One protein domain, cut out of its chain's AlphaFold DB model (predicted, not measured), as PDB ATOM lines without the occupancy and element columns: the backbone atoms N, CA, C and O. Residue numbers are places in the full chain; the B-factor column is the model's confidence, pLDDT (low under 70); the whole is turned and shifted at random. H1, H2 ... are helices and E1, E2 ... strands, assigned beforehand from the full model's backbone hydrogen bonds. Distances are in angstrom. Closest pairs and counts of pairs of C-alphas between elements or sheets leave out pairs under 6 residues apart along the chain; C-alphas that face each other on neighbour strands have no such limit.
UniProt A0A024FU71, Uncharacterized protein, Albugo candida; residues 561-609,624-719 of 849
ATOM      1  N   ALA A 561     218.355 224.724 164.202       82.06
ATOM      2  CA  ALA A 561     218.488 225.054 165.618       82.06
ATOM      3  C   ALA A 561     219.429 226.243 165.866       82.06
ATOM      4  O   ALA A 561     220.476 226.377 165.232       82.06
ATOM      5  N   ILE A 562     219.073 227.090 166.833       84.12
ATOM      6  CA  ILE A 562     219.942 228.165 167.333       84.12
ATOM      7  C   ILE A 562     220.246 227.898 168.804       84.12
ATOM      8  O   ILE A 562     219.319 227.733 169.599       84.12
ATOM      9  N   VAL A 563     221.530 227.872 169.168       84.31
ATOM     10  CA  VAL A 563     221.988 227.644 170.547       84.31
ATOM     11  C   VAL A 563     222.627 228.922 171.083       84.31
ATOM     12  O   VAL A 563     223.645 229.391 170.582       84.31
ATOM     13  N   PHE A 564     222.000 229.508 172.099       83.12
ATOM     14  CA  PHE A 564     222.425 230.723 172.781       83.12
ATOM     15  C   PHE A 564     223.172 230.372 174.072       83.12
ATOM     16  O   PHE A 564     222.560 230.259 175.135       83.12
ATOM     17  N   GLY A 565     224.492 230.266 173.969       81.44
ATOM     18  CA  GLY A 565     225.418 230.165 175.095       81.44
ATOM     19  C   GLY A 565     226.866 230.309 174.631       81.44
ATOM     20  O   GLY A 565     227.136 230.246 173.431       81.44
ATOM     21  N   SER A 566     227.767 230.537 175.580       76.62
ATOM     22  CA  SER A 566     229.230 230.561 175.397       76.62
ATOM     23  C   SER A 566     229.942 229.614 176.376       76.62
ATOM     24  O   SER A 566     231.162 229.630 176.499       76.62
ATOM     25  N   ASP A 567     229.165 228.799 177.092       78.56
ATOM     26  CA  ASP A 567     229.586 227.775 178.039       78.56
ATOM     27  C   ASP A 567     229.828 226.423 177.348       78.56
ATOM     28  O   ASP A 567     229.271 226.152 176.285       78.56
ATOM     29  N   GLU A 568     230.621 225.545 177.976       74.88
ATOM     30  CA  GLU A 568     230.969 224.197 177.478       74.88
ATOM     31  C   GLU A 568     229.749 223.429 176.933       74.88
ATOM     32  O   GLU A 568     229.781 222.837 175.850       74.88
ATOM     33  N   LEU A 569     228.640 223.527 177.671       77.00
ATOM     34  CA  LEU A 569     227.359 222.896 177.386       77.00
ATOM     35  C   LEU A 569     226.740 223.354 176.049       77.00
ATOM     36  O   LEU A 569     226.106 222.555 175.356       77.00
ATOM     37  N   ALA A 570     226.926 224.620 175.657       80.88
ATOM     38  CA  ALA A 570     226.433 225.148 174.385       80.88
ATOM     39  C   ALA A 570     227.131 224.478 173.195       80.88
ATOM     40  O   ALA A 570     226.473 224.084 172.226       80.88
ATOM     41  N   PHE A 571     228.455 224.317 173.279       77.38
ATOM     42  CA  PHE A 571     229.267 223.663 172.251       77.38
ATOM     43  C   PHE A 571     228.932 222.175 172.133       77.38
ATOM     44  O   PHE A 571     228.743 221.668 171.027       77.38
ATOM     45  N   GLU A 572     228.803 221.490 173.268       75.00
ATOM     46  CA  GLU A 572     228.477 220.066 173.348       75.00
ATOM     47  C   GLU A 572     227.109 219.741 172.724       75.00
ATOM     48  O   GLU A 572     227.008 218.888 171.837       75.00
ATOM     49  N   ILE A 573     226.061 220.479 173.111       76.50
ATOM     50  CA  ILE A 573     224.716 220.321 172.541       76.50
ATOM     51  C   ILE A 573     224.728 220.629 171.041       76.50
ATOM     52  O   ILE A 573     224.121 219.901 170.252       76.50
ATOM     53  N   SER A 574     225.448 221.673 170.627       79.06
ATOM     54  CA  SER A 574     225.541 222.054 169.216       79.06
ATOM     55  C   SER A 574     226.219 220.982 168.368       79.06
ATOM     56  O   SER A 574     225.731 220.653 167.287       79.06
ATOM     57  N   LEU A 575     227.302 220.384 168.872       75.81
ATOM     58  CA  LEU A 575     227.987 219.267 168.229       75.81
ATOM     59  C   LEU A 575     227.062 218.051 168.095       75.81
ATOM     60  O   LEU A 575     226.956 217.469 167.015       75.81
ATOM     61  N   GLN A 576     226.354 217.685 169.168       72.88
ATOM     62  CA  GLN A 576     225.457 216.530 169.162       72.88
ATOM     63  C   GLN A 576     224.271 216.727 168.207       72.88
ATOM     64  O   GLN A 576     223.898 215.795 167.487       72.88
ATOM     65  N   MET A 577     223.706 217.937 168.135       71.31
ATOM     66  CA  MET A 577     222.660 218.281 167.167       71.31
ATOM     67  C   MET A 577     223.182 218.262 165.719       71.31
ATOM     68  O   MET A 577     222.494 217.729 164.846       71.31
ATOM     69  N   TYR A 578     224.408 218.739 165.471       74.19
ATOM     70  CA  TYR A 578     225.044 218.699 164.147       74.19
ATOM     71  C   TYR A 578     225.299 217.261 163.665       74.19
ATOM     72  O   TYR A 578     224.895 216.885 162.562       74.19
ATOM     73  N   ILE A 579     225.875 216.409 164.522       66.38
ATOM     74  CA  ILE A 579     226.061 214.970 164.252       66.38
ATOM     75  C   ILE A 579     224.703 214.284 164.022       66.38
ATOM     76  O   ILE A 579     224.556 213.466 163.113       66.38
ATOM     77  N   SER A 580     223.670 214.688 164.769       61.16
ATOM     78  CA  SER A 580     222.283 214.237 164.573       61.16
ATOM     79  C   SER A 580     221.617 214.791 163.301       61.16
ATOM     80  O   SER A 580     220.470 214.443 163.009       61.16
ATOM     81  N   GLY A 581     222.321 215.598 162.504       63.78
ATOM     82  CA  GLY A 581     221.890 216.088 161.197       63.78
ATOM     83  C   GLY A 581     220.993 217.323 161.212       63.78
ATOM     84  O   GLY A 581     220.315 217.547 160.214       63.78
ATOM     85  N   ALA A 582     220.988 218.097 162.299       72.06
ATOM     86  CA  ALA A 582     220.424 219.444 162.315       72.06
ATOM     87  C   ALA A 582     221.476 220.475 161.869       72.06
ATOM     88  O   ALA A 582     222.655 220.349 162.199       72.06
ATOM     89  N   GLN A 583     221.057 221.534 161.179       75.06
ATOM     90  CA  GLN A 583     221.864 222.741 161.023       75.06
ATOM     91  C   GLN A 583     221.824 223.533 162.336       75.06
ATOM     92  O   GLN A 583     220.747 223.803 162.873       75.06
ATOM     93  N   VAL A 584     223.001 223.886 162.862       79.69
ATOM     94  CA  VAL A 584     223.140 224.556 164.163       79.69
ATOM     95  C   VAL A 584     223.934 225.848 164.031       79.69
ATOM     96  O   VAL A 584     225.054 225.846 163.514       79.69
ATOM     97  N   THR A 585     223.368 226.930 164.564       79.94
ATOM     98  CA  THR A 585     223.983 228.262 164.606       79.94
ATOM     99  C   THR A 585     224.226 228.695 166.052       79.94
ATOM    100  O   THR A 585     223.286 228.747 166.847       79.94
ATOM    101  N   LEU A 586     225.469 229.068 166.372       79.31
ATOM    102  CA  LEU A 586     225.855 229.701 167.638       79.31
ATOM    103  C   LEU A 586     226.145 231.198 167.399       79.31
ATOM    104  O   LEU A 586     227.168 231.524 166.800       79.31
ATOM    105  N   PRO A 587     225.272 232.127 167.831       72.44
ATOM    106  CA  PRO A 587     225.419 233.556 167.546       72.44
ATOM    107  C   PRO A 587     226.273 234.319 168.577       72.44
ATOM    108  O   PRO A 587     226.334 235.542 168.510       72.44
ATOM    109  N   LEU A 588     226.874 233.629 169.555       70.38
ATOM    110  CA  LEU A 588     227.645 234.223 170.664       70.38
ATOM    111  C   LEU A 588     229.132 233.863 170.645       70.38
ATOM    112  O   LEU A 588     229.804 234.019 171.658       70.38
ATOM    113  N   LEU A 589     229.615 233.329 169.527       70.75
ATOM    114  CA  LEU A 589     231.019 232.983 169.369       70.75
ATOM    115  C   LEU A 589     231.816 234.205 168.941       70.75
ATOM    116  O   LEU A 589     231.417 234.903 168.003       70.75
ATOM    117  N   ASP A 590     232.976 234.385 169.564       74.75
ATOM    118  CA  ASP A 590     233.984 235.316 169.072       74.75
ATOM    119  C   ASP A 590     234.468 234.893 167.678       74.75
ATOM    120  O   ASP A 590     234.362 233.729 167.278       74.75
ATOM    121  N   GLU A 591     235.017 235.840 166.917       72.44
ATOM    122  CA  GLU A 591     235.382 235.643 165.508       72.44
ATOM    123  C   GLU A 591     236.303 234.421 165.311       72.44
ATOM    124  O   GLU A 591     236.020 233.553 164.482       72.44
ATOM    125  N   GLN A 592     237.306 234.266 166.181       70.19
ATOM    126  CA  GLN A 592     238.232 233.127 166.201       70.19
ATOM    127  C   GLN A 592     237.543 231.788 166.552       70.19
ATOM    128  O   GLN A 592     237.834 230.757 165.943       70.19
ATOM    129  N   GLN A 593     236.604 231.773 167.508       69.62
ATOM    130  CA  GLN A 593     235.839 230.568 167.867       69.62
ATOM    131  C   GLN A 593     234.878 230.156 166.743       69.62
ATOM    132  O   GLN A 593     234.712 228.967 166.467       69.62
ATOM    133  N   ASN A 594     234.272 231.132 166.066       75.50
ATOM    134  CA  ASN A 594     233.386 230.929 164.925       75.50
ATOM    135  C   ASN A 594     234.146 230.322 163.729       75.50
ATOM    136  O   ASN A 594     233.642 229.412 163.070       75.50
ATOM    137  N   GLU A 595     235.389 230.750 163.478       73.00
ATOM    138  CA  GLU A 595     236.270 230.096 162.501       73.00
ATOM    139  C   GLU A 595     236.626 228.655 162.895       73.00
ATOM    140  O   GLU A 595     236.456 227.751 162.072       73.00
ATOM    141  N   ARG A 596     237.032 228.407 164.154       75.31
ATOM    142  CA  ARG A 596     237.286 227.044 164.672       75.31
ATOM    143  C   ARG A 596     236.048 226.141 164.494       75.31
ATOM    144  O   ARG A 596     236.174 225.005 164.037       75.31
ATOM    145  N   TRP A 597     234.846 226.654 164.782       77.25
ATOM    146  CA  TRP A 597     233.574 225.937 164.618       77.25
ATOM    147  C   TRP A 597     233.265 225.618 163.148       77.25
ATOM    148  O   TRP A 597     232.973 224.467 162.823       77.25
ATOM    149  N   LYS A 598     233.413 226.588 162.234       75.38
ATOM    150  CA  LYS A 598     233.252 226.369 160.783       75.38
ATOM    151  C   LYS A 598     234.243 225.338 160.239       75.38
ATOM    152  O   LYS A 598     233.856 224.488 159.438       75.38
ATOM    153  N   HIS A 599     235.501 225.374 160.682       74.75
ATOM    154  CA  HIS A 599     236.509 224.381 160.300       74.75
ATOM    155  C   HIS A 599     236.131 222.967 160.764       74.75
ATOM    156  O   HIS A 599     236.260 222.011 159.995       74.75
ATOM    157  N   LEU A 600     235.617 222.835 161.991       72.25
ATOM    158  CA  LEU A 600     235.127 221.570 162.534       72.25
ATOM    159  C   LEU A 600     233.896 221.058 161.769       72.25
ATOM    160  O   LEU A 600     233.866 219.884 161.402       72.25
ATOM    161  N   GLN A 601     232.929 221.927 161.451       70.75
ATOM    162  CA  GLN A 601     231.778 221.579 160.607       70.75
ATOM    163  C   GLN A 601     232.232 221.056 159.237       70.75
ATOM    164  O   GLN A 601     231.813 219.979 158.828       70.75
ATOM    165  N   GLN A 602     233.161 221.743 158.559       71.56
ATOM    166  CA  GLN A 602     233.714 221.289 157.274       71.56
ATOM    167  C   GLN A 602     234.459 219.946 157.374       71.56
ATOM    168  O   GLN A 602     234.410 219.145 156.438       71.56
ATOM    169  N   GLY A 603     235.153 219.684 158.486       68.38
ATOM    170  CA  GLY A 603     235.808 218.399 158.748       68.38
ATOM    171  C   GLY A 603     234.807 217.257 158.940       68.38
ATOM    172  O   GLY A 603     234.940 216.205 158.314       68.38
ATOM    173  N   LEU A 604     233.764 217.485 159.744       66.19
ATOM    174  CA  LEU A 604     232.669 216.532 159.942       66.19
ATOM    175  C   LEU A 604     231.854 216.305 158.661       66.19
ATOM    176  O   LEU A 604     231.439 215.179 158.405       66.19
ATOM    177  N   GLU A 605     231.664 217.329 157.827       63.78
ATOM    178  CA  GLU A 605     230.932 217.207 156.564       63.78
ATOM    179  C   GLU A 605     231.676 216.310 155.564       63.78
ATOM    180  O   GLU A 605     231.056 215.489 154.893       63.78
ATOM    181  N   LYS A 606     233.016 216.380 155.526       63.22
ATOM    182  CA  LYS A 606     233.849 215.447 154.743       63.22
ATOM    183  C   LYS A 606     233.705 214.004 155.238       63.22
ATOM    184  O   LYS A 606     233.454 213.118 154.431       63.22
ATOM    185  N   LEU A 607     233.776 213.779 156.553       58.53
ATOM    186  CA  LEU A 607     233.566 212.451 157.158       58.53
ATOM    187  C   LEU A 607     232.140 211.911 156.935       58.53
ATOM    188  O   LEU A 607     231.931 210.703 156.849       58.53
ATOM    189  N   ARG A 608     231.149 212.801 156.826       55.16
ATOM    190  CA  ARG A 608     229.748 212.469 156.532       55.16
ATOM    191  C   ARG A 608     229.525 212.101 155.060       55.16
ATOM    192  O   ARG A 608     228.687 211.244 154.781       55.16
ATOM    193  N   GLN A 609     230.258 212.717 154.130       52.62
ATOM    194  CA  GLN A 609     230.122 212.458 152.690       52.62
ATOM    195  C   GLN A 609     230.533 211.031 152.286       52.62
ATOM    196  O   GLN A 609     229.917 210.482 151.374       52.62
ATOM    197  N   VAL A 624     213.413 228.761 161.877       64.50
ATOM    198  CA  VAL A 624     214.052 228.119 163.034       64.50
ATOM    199  C   VAL A 624     213.025 227.188 163.675       64.50
ATOM    200  O   VAL A 624     211.904 227.624 163.933       64.50
ATOM    201  N   ASP A 625     213.392 225.942 163.968       73.50
ATOM    202  CA  ASP A 625     212.499 224.995 164.647       73.50
ATOM    203  C   ASP A 625     212.637 225.087 166.173       73.50
ATOM    204  O   ASP A 625     211.650 225.036 166.916       73.50
ATOM    205  N   VAL A 626     213.883 225.209 166.646       83.38
ATOM    206  CA  VAL A 626     214.252 225.147 168.066       83.38
ATOM    207  C   VAL A 626     215.247 226.256 168.416       83.38
ATOM    208  O   VAL A 626     216.231 226.475 167.712       83.38
ATOM    209  N   MET A 627     215.011 226.924 169.545       85.19
ATOM    210  CA  MET A 627     215.964 227.830 170.189       85.19
ATOM    211  C   MET A 627     216.342 227.266 171.556       85.19
ATOM    212  O   MET A 627     215.458 226.987 172.367       85.19
ATOM    213  N   LEU A 628     217.636 227.104 171.817       87.31
ATOM    214  CA  LEU A 628     218.155 226.534 173.057       87.31
ATOM    215  C   LEU A 628     219.006 227.568 173.806       87.31
ATOM    216  O   LEU A 628     219.747 228.311 173.174       87.31
ATOM    217  N   PHE A 629     218.884 227.644 175.131       88.81
ATOM    218  CA  PHE A 629     219.532 228.658 175.971       88.81
ATOM    219  C   PHE A 629     220.319 228.012 177.120       88.81
ATOM    220  O   PHE A 629     219.771 227.177 177.848       88.81
ATOM    221  N   THR A 630     221.573 228.428 177.297       87.94
ATOM    222  CA  THR A 630     222.507 227.980 178.349       87.94
ATOM    223  C   THR A 630     223.258 229.191 178.948       87.94
ATOM    224  O   THR A 630     222.991 230.334 178.561       87.94
ATOM    225  N   GLY A 631     224.134 228.992 179.941       84.25
ATOM    226  CA  GLY A 631     224.784 230.085 180.688       84.25
ATOM    227  C   GLY A 631     223.947 230.712 181.826       84.25
ATOM    228  O   GLY A 631     223.134 230.041 182.462       84.25
ATOM    229  N   ASP A 632     224.182 232.001 182.136       83.25
ATOM    230  CA  ASP A 632     223.569 232.696 183.291       83.25
ATOM    231  C   ASP A 632     222.032 232.826 183.146       83.25
ATOM    232  O   ASP A 632     221.549 233.470 182.204       83.25
ATOM    233  N   PRO A 633     221.240 232.305 184.108       84.19
ATOM    234  CA  PRO A 633     219.780 232.400 184.103       84.19
ATOM    235  C   PRO A 633     219.203 233.815 183.939       84.19
ATOM    236  O   PRO A 633     218.116 233.959 183.374       84.19
ATOM    237  N   LYS A 634     219.898 234.862 184.403       82.75
ATOM    238  CA  LYS A 634     219.461 236.261 184.242       82.75
ATOM    239  C   LYS A 634     219.492 236.683 182.775       82.75
ATOM    240  O   LYS A 634     218.478 237.141 182.253       82.75
ATOM    241  N   HIS A 635     220.612 236.437 182.098       83.12
ATOM    242  CA  HIS A 635     220.776 236.754 180.680       83.12
ATOM    243  C   HIS A 635     219.876 235.898 179.783       83.12
ATOM    244  O   HIS A 635     219.378 236.389 178.768       83.12
ATOM    245  N   ILE A 636     219.594 234.648 180.171       84.81
ATOM    246  CA  ILE A 636     218.585 233.819 179.496       84.81
ATOM    247  C   ILE A 636     217.204 234.492 179.565       84.81
ATOM    248  O   ILE A 636     216.536 234.620 178.539       84.81
ATOM    249  N   ILE A 637     216.777 234.966 180.743       85.00
ATOM    250  CA  ILE A 637     215.481 235.647 180.922       85.00
ATOM    251  C   ILE A 637     215.394 236.927 180.078       85.00
ATOM    252  O   ILE A 637     214.417 237.099 179.350       85.00
ATOM    253  N   GLU A 638     216.412 237.789 180.129       83.44
ATOM    254  CA  GLU A 638     216.470 239.046 179.361       83.44
ATOM    255  C   GLU A 638     216.344 238.799 177.848       83.44
ATOM    256  O   GLU A 638     215.607 239.492 177.142       83.44
ATOM    257  N   ARG A 639     217.017 237.761 177.339       80.69
ATOM    258  CA  ARG A 639     216.987 237.396 175.916       80.69
ATOM    259  C   ARG A 639     215.664 236.787 175.487       80.69
ATOM    260  O   ARG A 639     215.162 237.149 174.427       80.69
ATOM    261  N   VAL A 640     215.073 235.910 176.300       83.44
ATOM    262  CA  VAL A 640     213.730 235.365 176.040       83.44
ATOM    263  C   VAL A 640     212.708 236.501 175.955       83.44
ATOM    264  O   VAL A 640     211.912 236.526 175.018       83.44
ATOM    265  N   GLN A 641     212.779 237.481 176.861       82.12
ATOM    266  CA  GLN A 641     211.916 238.667 176.838       82.12
ATOM    267  C   GLN A 641     212.137 239.521 175.580       82.12
ATOM    268  O   GLN A 641     211.168 239.906 174.929       82.12
ATOM    269  N   CYS A 642     213.391 239.765 175.187       78.44
ATOM    270  CA  CYS A 642     213.719 240.512 173.970       78.44
ATOM    271  C   CYS A 642     213.235 239.805 172.685       78.44
ATOM    272  O   CYS A 642     212.695 240.449 171.786       78.44
ATOM    273  N   ILE A 643     213.360 238.476 172.609       78.94
ATOM    274  CA  ILE A 643     212.868 237.674 171.476       78.94
ATOM    275  C   ILE A 643     211.333 237.691 171.420       78.94
ATOM    276  O   ILE A 643     210.764 237.832 170.341       78.94
ATOM    277  N   GLN A 644     210.652 237.611 172.569       75.69
ATOM    278  CA  GLN A 644     209.187 237.683 172.638       75.69
ATOM    279  C   GLN A 644     208.636 239.081 172.323       75.69
ATOM    280  O   GLN A 644     207.571 239.188 171.721       75.69
ATOM    281  N   ALA A 645     209.364 240.150 172.662       74.12
ATOM    282  CA  ALA A 645     208.995 241.517 172.293       74.12
ATOM    283  C   ALA A 645     209.079 241.777 170.774       74.12
ATOM    284  O   ALA A 645     208.338 242.606 170.255       74.12
ATOM    285  N   ASN A 646     209.946 241.048 170.064       69.38
ATOM    286  CA  ASN A 646     210.185 241.173 168.621       69.38
ATOM    287  C   ASN A 646     209.634 239.970 167.820       69.38
ATOM    288  O   ASN A 646     210.195 239.595 166.789       69.38
ATOM    289  N   ALA A 647     208.585 239.310 168.325       56.62
ATOM    290  CA  ALA A 647     208.209 237.963 167.895       56.62
ATOM    291  C   ALA A 647     207.843 237.836 166.392       56.62
ATOM    292  O   ALA A 647     207.017 238.600 165.886       56.62
ATOM    293  N   PRO A 648     208.373 236.819 165.678       60.59
ATOM    294  CA  PRO A 648     207.901 236.449 164.346       60.59
ATOM    295  C   PRO A 648     206.525 235.760 164.402       60.59
ATOM    296  O   PRO A 648     206.111 235.241 165.438       60.59
ATOM    297  N   ALA A 649     205.839 235.681 163.255       52.06
ATOM    298  CA  ALA A 649     204.469 235.156 163.133       52.06
ATOM    299  C   ALA A 649     204.262 233.701 163.623       52.06
ATOM    300  O   ALA A 649     203.132 233.293 163.880       52.06
ATOM    301  N   THR A 650     205.338 232.925 163.770       58.38
ATOM    302  CA  THR A 650     205.348 231.606 164.417       58.38
ATOM    303  C   THR A 650     206.562 231.506 165.336       58.38
ATOM    304  O   THR A 650     207.697 231.572 164.861       58.38
ATOM    305  N   MET A 651     206.337 231.331 166.639       68.00
ATOM    306  CA  MET A 651     207.418 231.177 167.619       68.00
ATOM    307  C   MET A 651     208.070 229.782 167.522       68.00
ATOM    308  O   MET A 651     207.344 228.783 167.549       68.00
ATOM    309  N   PRO A 652     209.413 229.685 167.460       76.44
ATOM    310  CA  PRO A 652     210.130 228.413 167.546       76.44
ATOM    311  C   PRO A 652     210.023 227.805 168.951       76.44
ATOM    312  O   PRO A 652     209.734 228.494 169.933       76.44
ATOM    313  N   ARG A 653     210.305 226.504 169.081       83.81
ATOM    314  CA  ARG A 653     210.284 225.820 170.382       83.81
ATOM    315  C   ARG A 653     211.479 226.264 171.230       83.81
ATOM    316  O   ARG A 653     212.619 225.960 170.892       83.81
ATOM    317  N   MET A 654     211.221 226.948 172.344       85.25
ATOM    318  CA  MET A 654     212.263 227.456 173.244       85.25
ATOM    319  C   MET A 654     212.574 226.455 174.368       85.25
ATOM    320  O   MET A 654     211.662 225.997 175.062       85.25
ATOM    321  N   ILE A 655     213.856 226.138 174.570       89.06
ATOM    322  CA  ILE A 655     214.368 225.240 175.618       89.06
ATOM    323  C   ILE A 655     215.482 225.958 176.391       89.06
ATOM    324  O   ILE A 655     216.412 226.461 175.781       89.06
ATOM    325  N   ALA A 656     215.435 225.988 177.720       88.50
ATOM    326  CA  ALA A 656     216.471 226.586 178.561       88.50
ATOM    327  C   ALA A 656     217.006 225.584 179.592       88.50
ATOM    328  O   ALA A 656     216.230 224.882 180.249       88.50
ATOM    329  N   ILE A 657     218.326 225.537 179.760       88.81
ATOM    330  CA  ILE A 657     218.993 224.716 180.774       88.81
ATOM    331  C   ILE A 657     219.433 225.634 181.911       88.81
ATOM    332  O   ILE A 657     220.202 226.564 181.704       88.81
ATOM    333  N   VAL A 658     218.874 225.413 183.102       86.75
ATOM    334  CA  VAL A 658     218.910 226.378 184.207       86.75
ATOM    335  C   VAL A 658     219.073 225.638 185.538       86.75
ATOM    336  O   VAL A 658     218.268 224.755 185.837       86.75
ATOM    337  N   PRO A 659     220.079 225.960 186.371       81.31
ATOM    338  CA  PRO A 659     220.300 225.257 187.634       81.31
ATOM    339  C   PRO A 659     219.263 225.612 188.714       81.31
ATOM    340  O   PRO A 659     218.897 224.752 189.519       81.31
ATOM    341  N   ASP A 660     218.754 226.847 188.746       81.50
ATOM    342  CA  ASP A 660     217.933 227.363 189.844       81.50
ATOM    343  C   ASP A 660     216.413 227.252 189.608       81.50
ATOM    344  O   ASP A 660     215.888 227.382 188.499       81.50
ATOM    345  N   CYS A 661     215.667 227.033 190.694       76.88
ATOM    346  CA  CYS A 661     214.207 226.885 190.635       76.88
ATOM    347  C   CYS A 661     213.489 228.219 190.357       76.88
ATOM    348  O   CYS A 661     212.428 228.236 189.733       76.88
ATOM    349  N   THR A 662     214.069 229.338 190.797       82.00
ATOM    350  CA  THR A 662     213.502 230.689 190.679       82.00
ATOM    351  C   THR A 662     213.401 231.162 189.230       82.00
ATOM    352  O   THR A 662     212.341 231.618 188.798       82.00
ATOM    353  N   SER A 663     214.467 231.003 188.451       82.38
ATOM    354  CA  SER A 663     214.497 231.353 187.029       82.38
ATOM    355  C   SER A 663     213.730 230.329 186.196       82.38
ATOM    356  O   SER A 663     212.990 230.713 185.292       82.38
ATOM    357  N   THR A 664     213.782 229.043 186.576       82.25
ATOM    358  CA  THR A 664     212.934 227.979 186.005       82.25
ATOM    359  C   THR A 664     211.444 228.348 186.050       82.25
ATOM    360  O   THR A 664     210.742 228.198 185.050       82.25
ATOM    361  N   GLN A 665     210.945 228.873 187.176       81.50
ATOM    362  CA  GLN A 665     209.542 229.281 187.306       81.50
ATOM    363  C   GLN A 665     209.192 230.483 186.410       81.50
ATOM    364  O   GLN A 665     208.144 230.470 185.764       81.50
ATOM    365  N   LYS A 666     210.077 231.487 186.318       81.25
ATOM    366  CA  LYS A 666     209.900 232.649 185.425       81.25
ATOM    367  C   LYS A 666     209.866 232.237 183.949       81.25
ATOM    368  O   LYS A 666     208.975 232.656 183.219       81.25
ATOM    369  N   LEU A 667     210.792 231.375 183.526       83.81
ATOM    370  CA  LEU A 667     210.899 230.883 182.148       83.81
ATOM    371  C   LEU A 667     209.695 230.023 181.735       83.81
ATOM    372  O   LEU A 667     209.177 230.194 180.632       83.81
ATOM    373  N   ARG A 668     209.166 229.183 182.635       83.88
ATOM    374  CA  ARG A 668     207.902 228.457 182.396       83.88
ATOM    375  C   ARG A 668     206.710 229.395 182.215       83.88
ATOM    376  O   ARG A 668     205.865 229.122 181.372       83.88
ATOM    377  N   GLY A 669     206.666 230.509 182.949       77.25
ATOM    378  CA  GLY A 669     205.664 231.566 182.751       77.25
ATOM    379  C   GLY A 669     205.730 232.242 181.375       77.25
ATOM    380  O   GLY A 669     204.747 232.830 180.941       77.25
ATOM    381  N   MET A 670     206.860 232.116 180.671       80.81
ATOM    382  CA  MET A 670     207.089 232.617 179.311       80.81
ATOM    383  C   MET A 670     207.016 231.496 178.252       80.81
ATOM    384  O   MET A 670     207.560 231.650 177.163       80.81
ATOM    385  N   ASN A 671     206.366 230.360 178.552       80.50
ATOM    386  CA  ASN A 671     206.250 229.178 177.679       80.50
ATOM    387  C   ASN A 671     207.589 228.532 177.246       80.50
ATOM    388  O   ASN A 671     207.637 227.810 176.249       80.50
ATOM    389  N   VAL A 672     208.674 228.732 178.005       84.88
ATOM    390  CA  VAL A 672     209.972 228.083 177.747       84.88
ATOM    391  C   VAL A 672     210.057 226.734 178.470       84.88
ATOM    392  O   VAL A 672     209.818 226.632 179.679       84.88
ATOM    393  N   LEU A 673     210.442 225.684 177.741       86.75
ATOM    394  CA  LEU A 673     210.716 224.361 178.306       86.75
ATOM    395  C   LEU A 673     212.020 224.412 179.108       86.75
ATOM    396  O   LEU A 673     213.027 224.899 178.612       86.75
ATOM    397  N   THR A 674     212.026 223.921 180.346       86.56
ATOM    398  CA  THR A 674     213.155 224.118 181.278       86.56
ATOM    399  C   THR A 674     213.709 222.806 181.816       86.56
ATOM    400  O   THR A 674     212.960 221.976 182.338       86.56
ATOM    401  N   ILE A 675     215.032 222.646 181.729       84.19
ATOM    402  CA  ILE A 675     215.786 221.481 182.204       84.19
ATOM    403  C   ILE A 675     216.663 221.913 183.384       84.19
ATOM    404  O   ILE A 675     217.447 222.849 183.257       84.19
ATOM    405  N   GLN A 676     216.554 221.214 184.518       85.25
ATOM    406  CA  GLN A 676     217.409 221.429 185.692       85.25
ATOM    407  C   GLN A 676     218.441 220.288 185.798       85.25
ATOM    408  O   GLN A 676     218.043 219.167 186.139       85.25
ATOM    409  N   PRO A 677     219.744 220.532 185.530       79.44
ATOM    410  CA  PRO A 677     220.756 219.474 185.424       79.44
ATOM    411  C   PRO A 677     220.868 218.582 186.664       79.44
ATOM    412  O   PRO A 677     220.875 217.361 186.550       79.44
ATOM    413  N   SER A 678     220.859 219.173 187.863       74.81
ATOM    414  CA  SER A 678     220.958 218.441 189.136       74.81
ATOM    415  C   SER A 678     219.814 217.442 189.351       74.81
ATOM    416  O   SER A 678     220.028 216.346 189.865       74.81
ATOM    417  N   ILE A 679     218.599 217.784 188.913       70.69
ATOM    418  CA  ILE A 679     217.420 216.911 189.009       70.69
ATOM    419  C   ILE A 679     217.465 215.830 187.924       70.69
ATOM    420  O   ILE A 679     217.125 214.678 188.192       70.69
ATOM    421  N   ALA A 680     217.898 216.184 186.710       68.06
ATOM    422  CA  ALA A 680     218.070 215.230 185.620       68.06
ATOM    423  C   ALA A 680     219.107 214.152 185.985       68.06
ATOM    424  O   ALA A 680     218.805 212.966 185.885       68.06
ATOM    425  N   LEU A 681     220.269 214.553 186.511       70.06
ATOM    426  CA  LEU A 681     221.317 213.648 186.989       70.06
ATOM    427  C   LEU A 681     220.830 212.755 188.139       70.06
ATOM    428  O   LEU A 681     220.988 211.538 188.064       70.06
ATOM    429  N   ALA A 682     220.165 213.316 189.156       58.19
ATOM    430  CA  ALA A 682     219.612 212.534 190.266       58.19
ATOM    431  C   ALA A 682     218.583 211.485 189.796       58.19
ATOM    432  O   ALA A 682     218.601 210.344 190.262       58.19
ATOM    433  N   ASN A 683     217.732 211.835 188.826       60.00
ATOM    434  CA  ASN A 683     216.775 210.904 188.223       60.00
ATOM    435  C   ASN A 683     217.471 209.817 187.386       60.00
ATOM    436  O   ASN A 683     217.045 208.663 187.414       60.00
ATOM    437  N   THR A 684     218.536 210.162 186.660       64.75
ATOM    438  CA  THR A 684     219.332 209.219 185.859       64.75
ATOM    439  C   THR A 684     220.093 208.232 186.745       64.75
ATOM    440  O   THR A 684     219.992 207.029 186.522       64.75
ATOM    441  N   ALA A 685     220.748 208.707 187.809       65.31
ATOM    442  CA  ALA A 685     221.410 207.862 188.803       65.31
ATOM    443  C   ALA A 685     220.415 206.926 189.515       65.31
ATOM    444  O   ALA A 685     220.642 205.721 189.594       65.31
ATOM    445  N   THR A 686     219.258 207.452 189.941       59.69
ATOM    446  CA  THR A 686     218.182 206.638 190.539       59.69
ATOM    447  C   THR A 686     217.681 205.556 189.578       59.69
ATOM    448  O   THR A 686     217.432 204.430 189.995       59.69
ATOM    449  N   ARG A 687     217.545 205.861 188.279       53.84
ATOM    450  CA  ARG A 687     217.154 204.865 187.267       53.84
ATOM    451  C   ARG A 687     218.217 203.787 187.090       53.84
ATOM    452  O   ARG A 687     217.864 202.614 187.095       53.84
ATOM    453  N   MET A 688     219.489 204.171 186.996       67.69
ATOM    454  CA  MET A 688     220.608 203.235 186.860       67.69
ATOM    455  C   MET A 688     220.696 202.274 188.058       67.69
ATOM    456  O   MET A 688     220.856 201.075 187.860       67.69
ATOM    457  N   ALA A 689     220.474 202.771 189.281       60.28
ATOM    458  CA  ALA A 689     220.438 201.965 190.506       60.28
ATOM    459  C   ALA A 689     219.238 200.994 190.606       60.28
ATOM    460  O   ALA A 689     219.280 200.047 191.388       60.28
ATOM    461  N   LEU A 690     218.165 201.219 189.836       62.81
ATOM    462  CA  LEU A 690     216.949 200.391 189.824       62.81
ATOM    463  C   LEU A 690     216.875 199.412 188.636       62.81
ATOM    464  O   LEU A 690     215.900 198.664 188.515       62.81
ATOM    465  N   LEU A 691     217.868 199.421 187.742       65.88
ATOM    466  CA  LEU A 691     217.959 198.506 186.606       65.88
ATOM    467  C   LEU A 691     218.710 197.216 186.974       65.88
ATOM    468  O   LEU A 691     219.496 197.169 187.918       65.88
ATOM    469  N   SER A 692     218.472 196.145 186.210       69.06
ATOM    470  CA  SER A 692     219.307 194.935 186.294       69.06
ATOM    471  C   SER A 692     220.740 195.243 185.847       69.06
ATOM    472  O   SER A 692     220.925 196.151 185.046       69.06
ATOM    473  N   SER A 693     221.747 194.497 186.313       64.88
ATOM    474  CA  SER A 693     223.166 194.798 186.034       64.88
ATOM    475  C   SER A 693     223.465 195.024 184.549       64.88
ATOM    476  O   SER A 693     224.070 196.033 184.210       64.88
ATOM    477  N   SER A 694     222.958 194.170 183.655       57.91
ATOM    478  CA  SER A 694     223.130 194.329 182.203       57.91
ATOM    479  C   SER A 694     222.421 195.560 181.628       57.91
ATOM    480  O   SER A 694     222.916 196.185 180.697       57.91
ATOM    481  N   GLN A 695     221.268 195.951 182.173       58.38
ATOM    482  CA  GLN A 695     220.547 197.156 181.749       58.38
ATOM    483  C   GLN A 695     221.147 198.431 182.350       58.38
ATOM    484  O   GLN A 695     221.134 199.467 181.696       58.38
ATOM    485  N   ALA A 696     221.675 198.358 183.571       63.81
ATOM    486  CA  ALA A 696     222.430 199.424 184.209       63.81
ATOM    487  C   ALA A 696     223.765 199.640 183.487       63.81
ATOM    488  O   ALA A 696     224.153 200.781 183.295       63.81
ATOM    489  N   GLU A 697     224.418 198.577 183.011       69.00
ATOM    490  CA  GLU A 697     225.612 198.639 182.162       69.00
ATOM    491  C   GLU A 697     225.301 199.225 180.779       69.00
ATOM    492  O   GLU A 697     226.032 200.096 180.324       69.00
ATOM    493  N   ILE A 698     224.183 198.849 180.140       62.53
ATOM    494  CA  ILE A 698     223.737 199.479 178.882       62.53
ATOM    495  C   ILE A 698     223.379 200.955 179.095       62.53
ATOM    496  O   ILE A 698     223.820 201.790 178.316       62.53
ATOM    497  N   MET A 699     222.625 201.302 180.143       61.75
ATOM    498  CA  MET A 699     222.257 202.693 180.439       61.75
ATOM    499  C   MET A 699     223.471 203.524 180.871       61.75
ATOM    500  O   MET A 699     223.568 204.694 180.516       61.75
ATOM    501  N   SER A 700     224.406 202.931 181.616       71.56
ATOM    502  CA  SER A 700     225.711 203.524 181.909       71.56
ATOM    503  C   SER A 700     226.475 203.741 180.612       71.56
ATOM    504  O   SER A 700     226.938 204.844 180.380       71.56
ATOM    505  N   GLY A 701     226.480 202.761 179.707       59.88
ATOM    506  CA  GLY A 701     226.969 202.896 178.340       59.88
ATOM    507  C   GLY A 701     226.339 204.082 177.610       59.88
ATOM    508  O   GLY A 701     227.068 204.954 177.182       59.88
ATOM    509  N   GLU A 702     225.013 204.180 177.521       57.59
ATOM    510  CA  GLU A 702     224.302 205.256 176.803       57.59
ATOM    511  C   GLU A 702     224.479 206.654 177.435       57.59
ATOM    512  O   GLU A 702     224.459 207.659 176.728       57.59
ATOM    513  N   VAL A 703     224.661 206.743 178.758       62.75
ATOM    514  CA  VAL A 703     224.917 208.009 179.479       62.75
ATOM    515  C   VAL A 703     226.413 208.361 179.499       62.75
ATOM    516  O   VAL A 703     226.770 209.532 179.582       62.75
ATOM    517  N   SER A 704     227.292 207.360 179.404       54.41
ATOM    518  CA  SER A 704     228.756 207.468 179.452       54.41
ATOM    519  C   SER A 704     229.418 207.241 178.084       54.41
ATOM    520  O   SER A 704     230.646 207.205 177.996       54.41
ATOM    521  N   THR A 705     228.651 207.145 176.988       47.56
ATOM    522  CA  THR A 705     229.164 207.126 175.608       47.56
ATOM    523  C   THR A 705     229.663 208.511 175.231       47.56
ATOM    524  O   THR A 705     229.024 209.238 174.476       47.56
ATOM    525  N   ALA A 706     230.817 208.847 175.806       41.97
ATOM    526  CA  ALA A 706     231.799 209.830 175.387       41.97
ATOM    527  C   ALA A 706     231.268 210.931 174.459       41.97
ATOM    528  O   ALA A 706     231.619 210.990 173.278       41.97
ATOM    529  N   SER A 707     230.547 211.886 175.041       45.56
ATOM    530  CA  SER A 707     230.849 213.256 174.660       45.56
ATOM    531  C   SER A 707     232.242 213.586 175.190       45.56
ATOM    532  O   SER A 707     232.561 213.386 176.366       45.56
ATOM    533  N   GLN A 708     233.111 214.012 174.285       49.59
ATOM    534  CA  GLN A 708     234.462 214.416 174.617       49.59
ATOM    535  C   GLN A 708     234.424 215.815 175.233       49.59
ATOM    536  O   GLN A 708     234.403 216.813 174.514       49.59
ATOM    537  N   TYR A 709     234.502 215.874 176.565       48.19
ATOM    538  CA  TYR A 709     234.710 217.109 177.338       48.19
ATOM    539  C   TYR A 709     235.872 217.955 176.764       48.19
ATOM    540  O   TYR A 709     235.829 219.182 176.763       48.19
ATOM    541  N   SER A 710     236.878 217.297 176.166       53.25
ATOM    542  CA  SER A 710     237.991 217.926 175.445       53.25
ATOM    543  C   SER A 710     237.586 218.792 174.246       53.25
ATOM    544  O   SER A 710     238.313 219.726 173.930       53.25
ATOM    545  N   THR A 711     236.460 218.531 173.574       61.47
ATOM    546  CA  THR A 711     235.999 219.380 172.460       61.47
ATOM    547  C   THR A 711     235.411 220.688 172.981       61.47
ATOM    548  O   THR A 711     235.691 221.740 172.419       61.47
ATOM    549  N   ALA A 712     234.643 220.652 174.073       62.25
ATOM    550  CA  ALA A 712     234.142 221.869 174.711       62.25
ATOM    551  C   ALA A 712     235.296 222.696 175.314       62.25
ATOM    552  O   ALA A 712     235.406 223.890 175.038       62.25
ATOM    553  N   LEU A 713     236.228 222.035 176.013       58.41
ATOM    554  CA  LEU A 713     237.465 222.645 176.517       58.41
ATOM    555  C   LEU A 713     238.307 223.290 175.400       58.41
ATOM    556  O   LEU A 713     238.810 224.393 175.586       58.41
ATOM    557  N   TYR A 714     238.411 222.666 174.220       67.75
ATOM    558  CA  TYR A 714     239.127 223.228 173.063       67.75
ATOM    559  C   TYR A 714     238.565 224.583 172.585       67.75
ATOM    560  O   TYR A 714     239.311 225.412 172.056       67.75
ATOM    561  N   PHE A 715     237.264 224.831 172.776       66.12
ATOM    562  CA  PHE A 715     236.651 226.127 172.473       66.12
ATOM    563  C   PHE A 715     236.748 227.136 173.628       66.12
ATOM    564  O   PHE A 715     236.753 228.335 173.359       66.12
ATOM    565  N   MET A 716     236.851 226.679 174.883       63.91
ATOM    566  CA  MET A 716     236.956 227.550 176.066       63.91
ATOM    567  C   MET A 716     238.392 227.911 176.480       63.91
ATOM    568  O   MET A 716     238.575 228.795 177.313       63.91
ATOM    569  N   GLN A 717     239.413 227.252 175.931       65.25
ATOM    570  CA  GLN A 717     240.806 227.537 176.271       65.25
ATOM    571  C   GLN A 717     241.318 228.796 175.547       65.25
ATOM    572  O   GLN A 717     241.595 228.762 174.348       65.25
ATOM    573  N   GLU A 718     241.466 229.894 176.297       54.38
ATOM    574  CA  GLU A 718     242.139 231.120 175.844       54.38
ATOM    575  C   GLU A 718     243.639 230.862 175.589       54.38
ATOM    576  O   GLU A 718     244.297 230.104 176.310       54.38
ATOM    577  N   ASP A 719     244.178 231.449 174.516       46.59
ATOM    578  CA  ASP A 719     245.428 230.993 173.895       46.59
ATOM    579  C   ASP A 719     246.696 231.231 174.749       46.59
ATOM    580  O   ASP A 719     247.202 232.351 174.883       46.59
TER     581      ASP A 719
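This is residues 561 to 609 and 624 to 719 of the 849 residues of an uncharacterized protein of Albugo candida (UniProt A0A024FU71). A twisted slab of five short parallel strands makes the core, with H3 and H4 over one face and H1 over the other; H7 packs on the start of H1, and H2 lies near H1. From strand E5 a helical hairpin, H5 and H6, reaches away from the slab, and the residues after H6 come back to H7, leaving an open space between the hairpin and the core. The printed part has 145 residues, with seven named helices and five named strands in the order E1 H1 E2 H2 E3 H3 E4 H4 E5 H5 H6 H7, and its class is mixed, helices and strands. The sheet has the order E2 E1 E3 E4 E5, all parallel. The whole is only just compact, close to loose, with a radius of gyration of the C-alphas of 17.1 A and spans of 51 by 41 by 32 A.

E1, residues 561 to 564, begins the printed part with C-alpha 561 at (218.488, 225.054, 165.618) and is 9.9 A long. H1 is residues 568 to 579, 16.9 A, and E2 is residues 583 to 585. H2, residues 591 to 609, is the longest helix by residues and measures 27.0 A. After the cut come E3, residues 626 to 629, 10.1 A, and H3, residues 633 to 645, 18.4 A. E4 is residues 653 to 657, 13.6 A, H4 is residues 661 to 669, 12.5 A, and E5 is residues 673 to 675. H5, residues 677 to 689, is 18.2 A long, from C-alpha 677 at (220.756, 219.474, 185.424). H6 is residues 693 to 704, 15.3 A. H7, residues 709 to 716, is 10.8 A long and ends with C-alpha 716 at (236.956, 227.550, 176.066).

The sheet is only just strongly twisted, its C-alphas lying up to 4.3 A off the best plane; E2 and E5 are its edge strands. Within hydrogen-bond range are N 563 and O 585 between E1 and E2, 3.0 A, N 564 and O 628 between E1 and E3, 2.8 A, N 629 and O 655 between E3 and E4, 2.8 A, and N 656 and O 673 between E4 and E5, 2.8 A. Three strand-helix-strand units, two parallel neighbour strands with a helix between them in the chain, are E1 H1 E2, E3 H3 E4 and E4 H4 E5, each with a right-handed crossover. The sheet and the helices on both its faces make three layers: H1, at a height over the sheet of 8.2 A, is on the opposite face from H3, at a height of 10.2 A, and H4, at a height of 8.8 A. These three helices run along the strands. H3 touches H4 with its residues 633 to 637 alone, at a shallow tilt of 9 degrees, the same way; the closest C-alphas are those of Pro 633 and Ser 663, 6.1 A. H1 touches H7 with its residues 568 to 572 alone, at a steep tilt of 66 degrees, opposite ways; the closest C-alphas are those of Glu 568 and Ala 712, 4.8 A. H2 is near H1 and close to but not clearly touching H7, with the C-alphas of Gln 593 and Phe 715 closest at 6.4 A; it is only just not on the sheet, with 4 pairs of C-alphas within 10 A. H5 and H6 form a helical hairpin at a shallow tilt of 24 degrees, opposite ways; the closest C-alphas are those of Met 688 and Ala 696, 5.0 A. H6 and H7 are apart. In the seven helices every O i to N i+4 pair is within hydrogen-bond range.

The two C-alphas farthest apart are those of Asn 646 and Ser 693, 51.2 A. Residues 610 to 623 are not printed, and C-alphas 609 and 624 are 24.7 A apart across this cut, which lies in the link from H2 to E3. Of the links that are printed whole, H3 to E4 is short and the others are tight. The mean pLDDT of the printed part is 72.0; 56 residues are under 70, among them residues 603 to 609, 646 to 651, 682 to 699 and 701 to 719.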